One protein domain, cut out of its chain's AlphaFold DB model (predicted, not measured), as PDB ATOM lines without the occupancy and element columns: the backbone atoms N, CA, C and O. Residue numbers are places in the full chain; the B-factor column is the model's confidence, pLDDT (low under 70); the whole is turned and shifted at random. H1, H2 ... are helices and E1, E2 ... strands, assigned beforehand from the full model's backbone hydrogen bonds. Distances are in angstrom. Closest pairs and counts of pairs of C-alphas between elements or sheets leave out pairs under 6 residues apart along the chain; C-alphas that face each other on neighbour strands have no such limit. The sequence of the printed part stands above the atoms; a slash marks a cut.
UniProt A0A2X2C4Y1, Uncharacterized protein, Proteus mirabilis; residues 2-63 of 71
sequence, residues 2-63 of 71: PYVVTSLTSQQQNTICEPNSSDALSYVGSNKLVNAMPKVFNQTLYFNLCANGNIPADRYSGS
ATOM      1  N   PRO A   2     243.461 237.508 232.151       86.81
ATOM      2  CA  PRO A   2     242.869 238.831 232.020       86.81
ATOM      3  C   PRO A   2     241.429 238.726 231.494       86.81
ATOM      4  O   PRO A   2     241.103 237.796 230.757       86.81
ATOM      5  N   TYR A   3     240.568 239.655 231.890       86.75
ATOM      6  CA  TYR A   3     239.162 239.736 231.489       86.75
ATOM      7  C   TYR A   3     238.708 241.196 231.470       86.75
ATOM      8  O   TYR A   3     239.314 242.042 232.121       86.75
ATOM      9  N   VAL A   4     237.647 241.507 230.722       87.38
ATOM     10  CA  VAL A   4     237.130 242.880 230.623       87.38
ATOM     11  C   VAL A   4     235.918 243.058 231.525       87.38
ATOM     12  O   VAL A   4     234.978 242.272 231.455       87.38
ATOM     13  N   VAL A   5     235.899 244.125 232.317       88.44
ATOM     14  CA  VAL A   5     234.745 244.552 233.121       88.44
ATOM     15  C   VAL A   5     234.248 245.900 232.615       88.44
ATOM     16  O   VAL A   5     235.054 246.792 232.356       88.44
ATOM     17  N   THR A   6     232.932 246.067 232.489       88.69
ATOM     18  CA  THR A   6     232.328 247.335 232.054       88.69
ATOM     19  C   THR A   6     231.722 248.077 233.245       88.69
ATOM     20  O   THR A   6     231.086 247.446 234.083       88.69
ATOM     21  N   SER A   7     231.880 249.401 233.318       87.94
ATOM     22  CA  SER A   7     231.266 250.259 234.345       87.94
ATOM     23  C   SER A   7     230.663 251.539 233.752       87.94
ATOM     24  O   SER A   7     231.003 251.957 232.641       87.94
ATOM     25  N   LEU A   8     229.758 252.179 234.503       86.00
ATOM     26  CA  LEU A   8     229.147 253.473 234.143       86.00
ATOM     27  C   LEU A   8     229.924 254.679 234.683       86.00
ATOM     28  O   LEU A   8     229.752 255.802 234.209       86.00
ATOM     29  N   THR A   9     230.771 254.458 235.685       82.31
ATOM     30  CA  THR A   9     231.617 255.475 236.308       82.31
ATOM     31  C   THR A   9     233.075 255.196 235.967       82.31
ATOM     32  O   THR A   9     233.488 254.032 235.882       82.31
ATOM     33  N   SER A  10     233.869 256.254 235.758       75.06
ATOM     34  CA  SER A  10     235.317 256.099 235.638       75.06
ATOM     35  C   SER A  10     235.878 255.811 237.025       75.06
ATOM     36  O   SER A  10     236.165 256.710 237.814       75.06
ATOM     37  N   GLN A  11     236.001 254.534 237.364       65.62
ATOM     38  CA  GLN A  11     236.735 254.165 238.559       65.62
ATOM     39  C   GLN A  11     238.213 254.057 238.215       65.62
ATOM     40  O   GLN A  11     238.624 253.257 237.383       65.62
ATOM     41  N   GLN A  12     239.016 254.896 238.867       58.53
ATOM     42  CA  GLN A  12     240.476 254.820 238.821       58.53
ATOM     43  C   GLN A  12     241.035 253.715 239.738       58.53
ATOM     44  O   GLN A  12     242.248 253.533 239.795       58.53
ATOM     45  N   GLN A  13     240.183 253.011 240.491       59.44
ATOM     46  CA  GLN A  13     240.595 252.057 241.522       59.44
ATOM     47  C   GLN A  13     240.324 250.605 241.106       59.44
ATOM     48  O   GLN A  13     239.332 250.301 240.448       59.44
ATOM     49  N   ASN A  14     241.205 249.699 241.551       67.81
ATOM     50  CA  ASN A  14     241.130 248.247 241.316       67.81
ATOM     51  C   ASN A  14     239.859 247.578 241.879       67.81
ATOM     52  O   ASN A  14     239.629 246.402 241.611       67.81
ATOM     53  N   THR A  15     239.032 248.309 242.631       82.44
ATOM     54  CA  THR A  15     237.763 247.858 243.225       82.44
ATOM     55  C   THR A  15     236.775 247.335 242.187       82.44
ATOM     56  O   THR A  15     235.995 246.433 242.478       82.44
ATOM     57  N   ILE A  16     236.828 247.832 240.947       87.69
ATOM     58  CA  ILE A  16     235.993 247.320 239.849       87.69
ATOM     59  C   ILE A  16     236.362 245.886 239.433       87.69
ATOM     60  O   ILE A  16     235.532 245.152 238.901       87.69
ATOM     61  N   CYS A  17     237.607 245.475 239.681       87.25
ATOM     62  CA  CYS A  17     238.099 244.142 239.357       87.25
ATOM     63  C   CYS A  17     237.830 243.123 240.469       87.25
ATOM     64  O   CYS A  17     238.022 241.928 240.243       87.25
ATOM     65  N   GLU A  18     237.385 243.564 241.648       86.38
ATOM     66  CA  GLU A  18     237.068 242.665 242.751       86.38
ATOM     67  C   GLU A  18     235.807 241.833 242.456       86.38
ATOM     68  O   GLU A  18     234.863 242.313 241.814       86.38
ATOM     69  N   PRO A  19     235.753 240.572 242.922       81.69
ATOM     70  CA  PRO A  19     234.562 239.746 242.777       81.69
ATOM     71  C   PRO A  19     233.324 240.431 243.366       81.69
ATOM     72  O   PRO A  19     233.347 240.888 244.506       81.69
ATOM     73  N   ASN A  20     232.220 240.426 242.616       82.50
ATOM     74  CA  ASN A  20     230.932 241.014 243.014       82.50
ATOM     75  C   ASN A  20     230.957 242.533 243.249       82.50
ATOM     76  O   ASN A  20     230.109 243.045 243.981       82.50
ATOM     77  N   SER A  21     231.896 243.256 242.629       86.25
ATOM     78  CA  SER A  21     231.875 244.719 242.630       86.25
ATOM     79  C   SER A  21     230.517 245.241 242.153       86.25
ATOM     80  O   SER A  21     230.067 244.914 241.054       86.25
ATOM     81  N   SER A  22     229.861 246.068 242.969       85.50
ATOM     82  CA  SER A  22     228.570 246.684 242.628       85.50
ATOM     83  C   SER A  22     228.670 247.698 241.489       85.50
ATOM     84  O   SER A  22     227.654 248.091 240.921       85.50
ATOM     85  N   ASP A  23     229.888 248.126 241.165       85.62
ATOM     86  CA  ASP A  23     230.169 249.085 240.102       85.62
ATOM     87  C   ASP A  23     230.341 248.410 238.728       85.62
ATOM     88  O   ASP A  23     230.371 249.091 237.696       85.62
ATOM     89  N   ALA A  24     230.445 247.075 238.704       88.06
ATOM     90  CA  ALA A  24     230.570 246.270 237.497       88.06
ATOM     91  C   ALA A  24     229.200 245.956 236.888       88.06
ATOM     92  O   ALA A  24     228.277 245.500 237.564       88.06
ATOM     93  N   LEU A  25     229.077 246.150 235.575       88.06
ATOM     94  CA  LEU A  25     227.867 245.809 234.838       88.06
ATOM     95  C   LEU A  25     227.715 244.293 234.643       88.06
ATOM     96  O   LEU A  25     228.639 243.585 234.242       88.06
ATOM     97  N   SER A  26     226.479 243.843 234.853       82.44
ATOM     98  CA  SER A  26     225.888 242.565 234.454       82.44
ATOM     99  C   SER A  26     226.100 242.150 232.998       82.44
ATOM    100  O   SER A  26     225.261 242.526 232.195       82.44
ATOM    101  N   TYR A  27     227.081 241.340 232.588       78.81
ATOM    102  CA  TYR A  27     227.009 240.781 231.216       78.81
ATOM    103  C   TYR A  27     225.879 239.763 231.020       78.81
ATOM    104  O   TYR A  27     225.552 239.413 229.888       78.81
ATOM    105  N   VAL A  28     225.275 239.282 232.108       79.06
ATOM    106  CA  VAL A  28     224.094 238.425 232.056       79.06
ATOM    107  C   VAL A  28     222.853 239.289 232.265       79.06
ATOM    108  O   VAL A  28     222.694 239.914 233.314       79.06
ATOM    109  N   GLY A  29     221.961 239.287 231.272       74.00
ATOM    110  CA  GLY A  29     220.719 240.062 231.286       74.00
ATOM    111  C   GLY A  29     220.886 241.508 230.807       74.00
ATOM    112  O   GLY A  29     221.887 241.871 230.193       74.00
ATOM    113  N   SER A  30     219.871 242.333 231.062       73.62
ATOM    114  CA  SER A  30     219.850 243.745 230.659       73.62
ATOM    115  C   SER A  30     220.319 244.640 231.804       73.62
ATOM    116  O   SER A  30     219.789 244.548 232.912       73.62
ATOM    117  N   ASN A  31     221.253 245.560 231.543       77.50
ATOM    118  CA  ASN A  31     221.604 246.608 232.505       77.50
ATOM    119  C   ASN A  31     220.815 247.874 232.212       77.50
ATOM    120  O   ASN A  31     220.797 248.364 231.082       77.50
ATOM    121  N   LYS A  32     220.224 248.456 233.254       76.00
ATOM    122  CA  LYS A  32     219.633 249.784 233.148       76.00
ATOM    123  C   LYS A  32     220.759 250.820 233.130       76.00
ATOM    124  O   LYS A  32     221.449 250.993 234.128       76.00
ATOM    125  N   LEU A  33     220.943 251.501 232.001       76.62
ATOM    126  CA  LEU A  33     222.006 252.504 231.858       76.62
ATOM    127  C   LEU A  33     221.649 253.846 232.515       76.62
ATOM    128  O   LEU A  33     222.544 254.597 232.883       76.62
ATOM    129  N   VAL A  34     220.355 254.139 232.700       72.06
ATOM    130  CA  VAL A  34     219.851 255.360 233.354       72.06
ATOM    131  C   VAL A  34     218.603 255.103 234.183       72.06
ATOM    132  O   VAL A  34     217.720 254.339 233.797       72.06
ATOM    133  N   ASN A  35     218.482 255.800 235.315       65.94
ATOM    134  CA  ASN A  35     217.332 255.654 236.211       65.94
ATOM    135  C   ASN A  35     216.065 256.375 235.721       65.94
ATOM    136  O   ASN A  35     214.969 255.871 235.968       65.94
ATOM    137  N   ALA A  36     216.210 257.480 234.987       64.75
ATOM    138  CA  ALA A  36     215.127 258.236 234.357       64.75
ATOM    139  C   ALA A  36     215.447 258.432 232.867       64.75
ATOM    140  O   ALA A  36     216.622 258.495 232.527       64.75
ATOM    141  N   MET A  37     214.438 258.522 231.994       66.56
ATOM    142  CA  MET A  37     214.624 258.804 230.562       66.56
ATOM    143  C   MET A  37     214.745 260.319 230.335       66.56
ATOM    144  O   MET A  37     213.724 261.014 230.331       66.56
ATOM    145  N   PRO A  38     215.954 260.880 230.170       69.56
ATOM    146  CA  PRO A  38     216.089 262.257 229.725       69.56
ATOM    147  C   PRO A  38     215.677 262.384 228.250       69.56
ATOM    148  O   PRO A  38     215.810 261.444 227.471       69.56
ATOM    149  N   LYS A  39     215.262 263.589 227.831       70.88
ATOM    150  CA  LYS A  39     215.064 263.931 226.403       70.88
ATOM    151  C   LYS A  39     216.318 263.703 225.542       70.88
ATOM    152  O   LYS A  39     216.201 263.590 224.329       70.88
ATOM    153  N   VAL A  40     217.500 263.692 226.161       70.31
ATOM    154  CA  VAL A  40     218.800 263.429 225.536       70.31
ATOM    155  C   VAL A  40     219.588 262.516 226.466       70.31
ATOM    156  O   VAL A  40     219.827 262.876 227.617       70.31
ATOM    157  N   PHE A  41     219.993 261.349 225.972       74.94
ATOM    158  CA  PHE A  41     220.788 260.372 226.710       74.94
ATOM    159  C   PHE A  41     222.246 260.432 226.247       74.94
ATOM    160  O   PHE A  41     222.540 260.174 225.082       74.94
ATOM    161  N   ASN A  42     223.152 260.790 227.158       77.75
ATOM    162  CA  ASN A  42     224.593 260.695 226.952       77.75
ATOM    163  C   ASN A  42     225.181 259.881 228.108       77.75
ATOM    164  O   ASN A  42     225.106 260.310 229.258       77.75
ATOM    165  N   GLN A  43     225.716 258.703 227.798       80.12
ATOM    166  CA  GLN A  43     226.285 257.787 228.776       80.12
ATOM    167  C   GLN A  43     227.618 257.264 228.269       80.12
ATOM    168  O   GLN A  43     227.707 256.700 227.179       80.12
ATOM    169  N   THR A  44     228.643 257.401 229.103       85.38
ATOM    170  CA  THR A  44     229.946 256.790 228.859       85.38
ATOM    171  C   THR A  44     229.964 255.387 229.455       85.38
ATOM    172  O   THR A  44     229.549 255.193 230.601       85.38
ATOM    173  N   LEU A  45     230.456 254.422 228.679       86.69
ATOM    174  CA  LEU A  45     230.799 253.081 229.144       86.69
ATOM    175  C   LEU A  45     232.318 252.980 229.250       86.69
ATOM    176  O   LEU A  45     233.029 253.293 228.294       86.69
ATOM    177  N   TYR A  46     232.807 252.544 230.405       88.56
ATOM    178  CA  TYR A  46     234.229 252.335 230.650       88.56
ATOM    179  C   TYR A  46     234.531 250.842 230.616       88.56
ATOM    180  O   TYR A  46     233.920 250.077 231.357       88.56
ATOM    181  N   PHE A  47     235.480 250.435 229.772       88.06
ATOM    182  CA  PHE A  47     235.948 249.053 229.666       88.06
ATOM    183  C   PHE A  47     237.295 248.925 230.376       88.06
ATOM    184  O   PHE A  47     238.291 249.506 229.949       88.06
ATOM    185  N   ASN A  48     237.316 248.169 231.467       87.44
ATOM    186  CA  ASN A  48     238.475 247.977 232.328       87.44
ATOM    187  C   ASN A  48     239.070 246.593 232.074       87.44
ATOM    188  O   ASN A  48     238.352 245.593 232.109       87.44
ATOM    189  N   LEU A  49     240.379 246.525 231.835       87.06
ATOM    190  CA  LEU A  49     241.090 245.254 231.738       87.06
ATOM    191  C   LEU A  49     241.506 244.804 233.141       87.06
ATOM    192  O   LEU A  49     242.440 245.346 233.726       87.06
ATOM    193  N   CYS A  50     240.799 243.813 233.665       87.75
ATOM    194  CA  CYS A  50     241.022 243.220 234.973       87.75
ATOM    195  C   CYS A  50     241.803 241.910 234.869       87.75
ATOM    196  O   CYS A  50     241.893 241.283 233.813       87.75
ATOM    197  N   ALA A  51     242.369 241.483 235.991       87.38
ATOM    198  CA  ALA A  51     243.170 240.280 236.083       87.38
ATOM    199  C   ALA A  51     243.102 239.707 237.497       87.38
ATOM    200  O   ALA A  51     243.351 240.418 238.465       87.38
ATOM    201  N   ASN A  52     242.838 238.403 237.600       82.50
ATOM    202  CA  ASN A  52     242.918 237.683 238.866       82.50
ATOM    203  C   ASN A  52     244.225 236.896 238.953       82.50
ATOM    204  O   ASN A  52     244.556 236.125 238.043       82.50
ATOM    205  N   GLY A  53     244.916 237.062 240.082       79.88
ATOM    206  CA  GLY A  53     246.170 236.380 240.381       79.88
ATOM    207  C   GLY A  53     247.349 236.880 239.547       79.88
ATOM    208  O   GLY A  53     247.328 237.970 238.980       79.88
ATOM    209  N   ASN A  54     248.401 236.065 239.488       83.19
ATOM    210  CA  ASN A  54     249.611 236.409 238.754       83.19
ATOM    211  C   ASN A  54     249.389 236.181 237.248       83.19
ATOM    212  O   ASN A  54     249.154 235.048 236.822       83.19
ATOM    213  N   ILE A  55     249.437 237.245 236.445       84.19
ATOM    214  CA  ILE A  55     249.298 237.168 234.983       84.19
ATOM    215  C   ILE A  55     250.687 236.944 234.372       84.19
ATOM    216  O   ILE A  55     251.566 237.783 234.576       84.19
ATOM    217  N   PRO A  56     250.915 235.847 233.624       88.62
ATOM    218  CA  PRO A  56     252.177 235.637 232.922       88.62
ATOM    219  C   PRO A  56     252.493 236.782 231.952       88.62
ATOM    220  O   PRO A  56     251.592 237.330 231.316       88.62
ATOM    221  N   ALA A  57     253.772 237.123 231.806       89.19
ATOM    222  CA  ALA A  57     254.203 238.079 230.794       89.19
ATOM    223  C   ALA A  57     254.092 237.437 229.401       89.19
ATOM    224  O   ALA A  57     254.900 236.582 229.052       89.19
ATOM    225  N   ASP A  58     253.077 237.835 228.636       90.38
ATOM    226  CA  ASP A  58     252.813 237.343 227.280       90.38
ATOM    227  C   ASP A  58     251.924 238.337 226.506       90.38
ATOM    228  O   ASP A  58     251.478 239.357 227.047       90.38
ATOM    229  N   ARG A  59     251.654 238.052 225.231       88.81
ATOM    230  CA  ARG A  59     250.726 238.799 224.388       88.81
ATOM    231  C   ARG A  59     249.307 238.259 224.548       88.81
ATOM    232  O   ARG A  59     249.015 237.123 224.191       88.81
ATOM    233  N   TYR A  60     248.403 239.129 224.985       86.44
ATOM    234  CA  TYR A  60     246.978 238.827 225.111       86.44
ATOM    235  C   TYR A  60     246.176 239.545 224.024       86.44
ATOM    236  O   TYR A  60     246.464 240.690 223.676       86.44
ATOM    237  N   SER A  61     245.154 238.875 223.496       87.62
ATOM    238  CA  SER A  61     244.212 239.435 222.525       87.62
ATOM    239  C   SER A  61     242.787 239.033 222.872       87.62
ATOM    240  O   SER A  61     242.551 237.904 223.298       87.62
ATOM    241  N   GLY A  62     241.841 239.934 222.634       83.44
ATOM    242  CA  GLY A  62     240.412 239.691 222.789       83.44
ATOM    243  C   GLY A  62     239.606 240.782 222.088       83.44
ATOM    244  O   GLY A  62     240.178 241.757 221.596       83.44
ATOM    245  N   SER A  63     238.290 240.615 222.046       83.94
ATOM    246  CA  SER A  63     237.342 241.594 221.515       83.94
ATOM    247  C   SER A  63     236.237 241.857 222.533       83.94
ATOM    248  O   SER A  63     235.948 241.020 223.389       83.94
TER     249      SER A  63
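Overview. This is residues 2 to 63 of the 71 residues of an uncharacterized protein of Proteus mirabilis (UniProt A0A2X2C4Y1). There is little regular structure here: a small ribbon of two antiparallel strands, E1 and E2, with the one short helix H1 over one face, and long loops around it. Residues 35 to 40 stick out at one end of the elongated outline, while residues 52 to 63 fold back from the other. The printed part has 62 residues, with 16 in named elements, in the order E1, H1, E2; the class is mixed. It is loose, with a radius of gyration of the C-alphas of 14.1 A and spans of 47 by 24 by 22 A.

Along the chain. E1, residues 2 to 7, begins with C-alpha 2 at (242.869, 238.831, 232.020) and is 16.5 A long. H1 is residues 14 to 17. E2, residues 46 to 51, is 16.0 A long and ends with C-alpha 51 at (243.170, 240.280, 236.083).

Arrangement. E1 and E2 are antiparallel at 149 degrees; N 3 and O 50 are within hydrogen-bond range at 2.8 A. The closest C-alphas of H1 and E2, Cys 17 and Cys 50, are 5.3 A apart; those of E1 and H1, Val 5 and Cys 17, 7.1 A. H1 is too short for an O i to N i+4 pair; its one O i to N i+3 pair is within range.

Size, cuts and confidence. The farthest C-alphas, Lys 39 and Pro 56, are 47.1 A apart. The printed part has no cut. The link from H1 to E2 is long, 28 residues. The pLDDT is under 70 at residues 11 to 14 and 35 to 38.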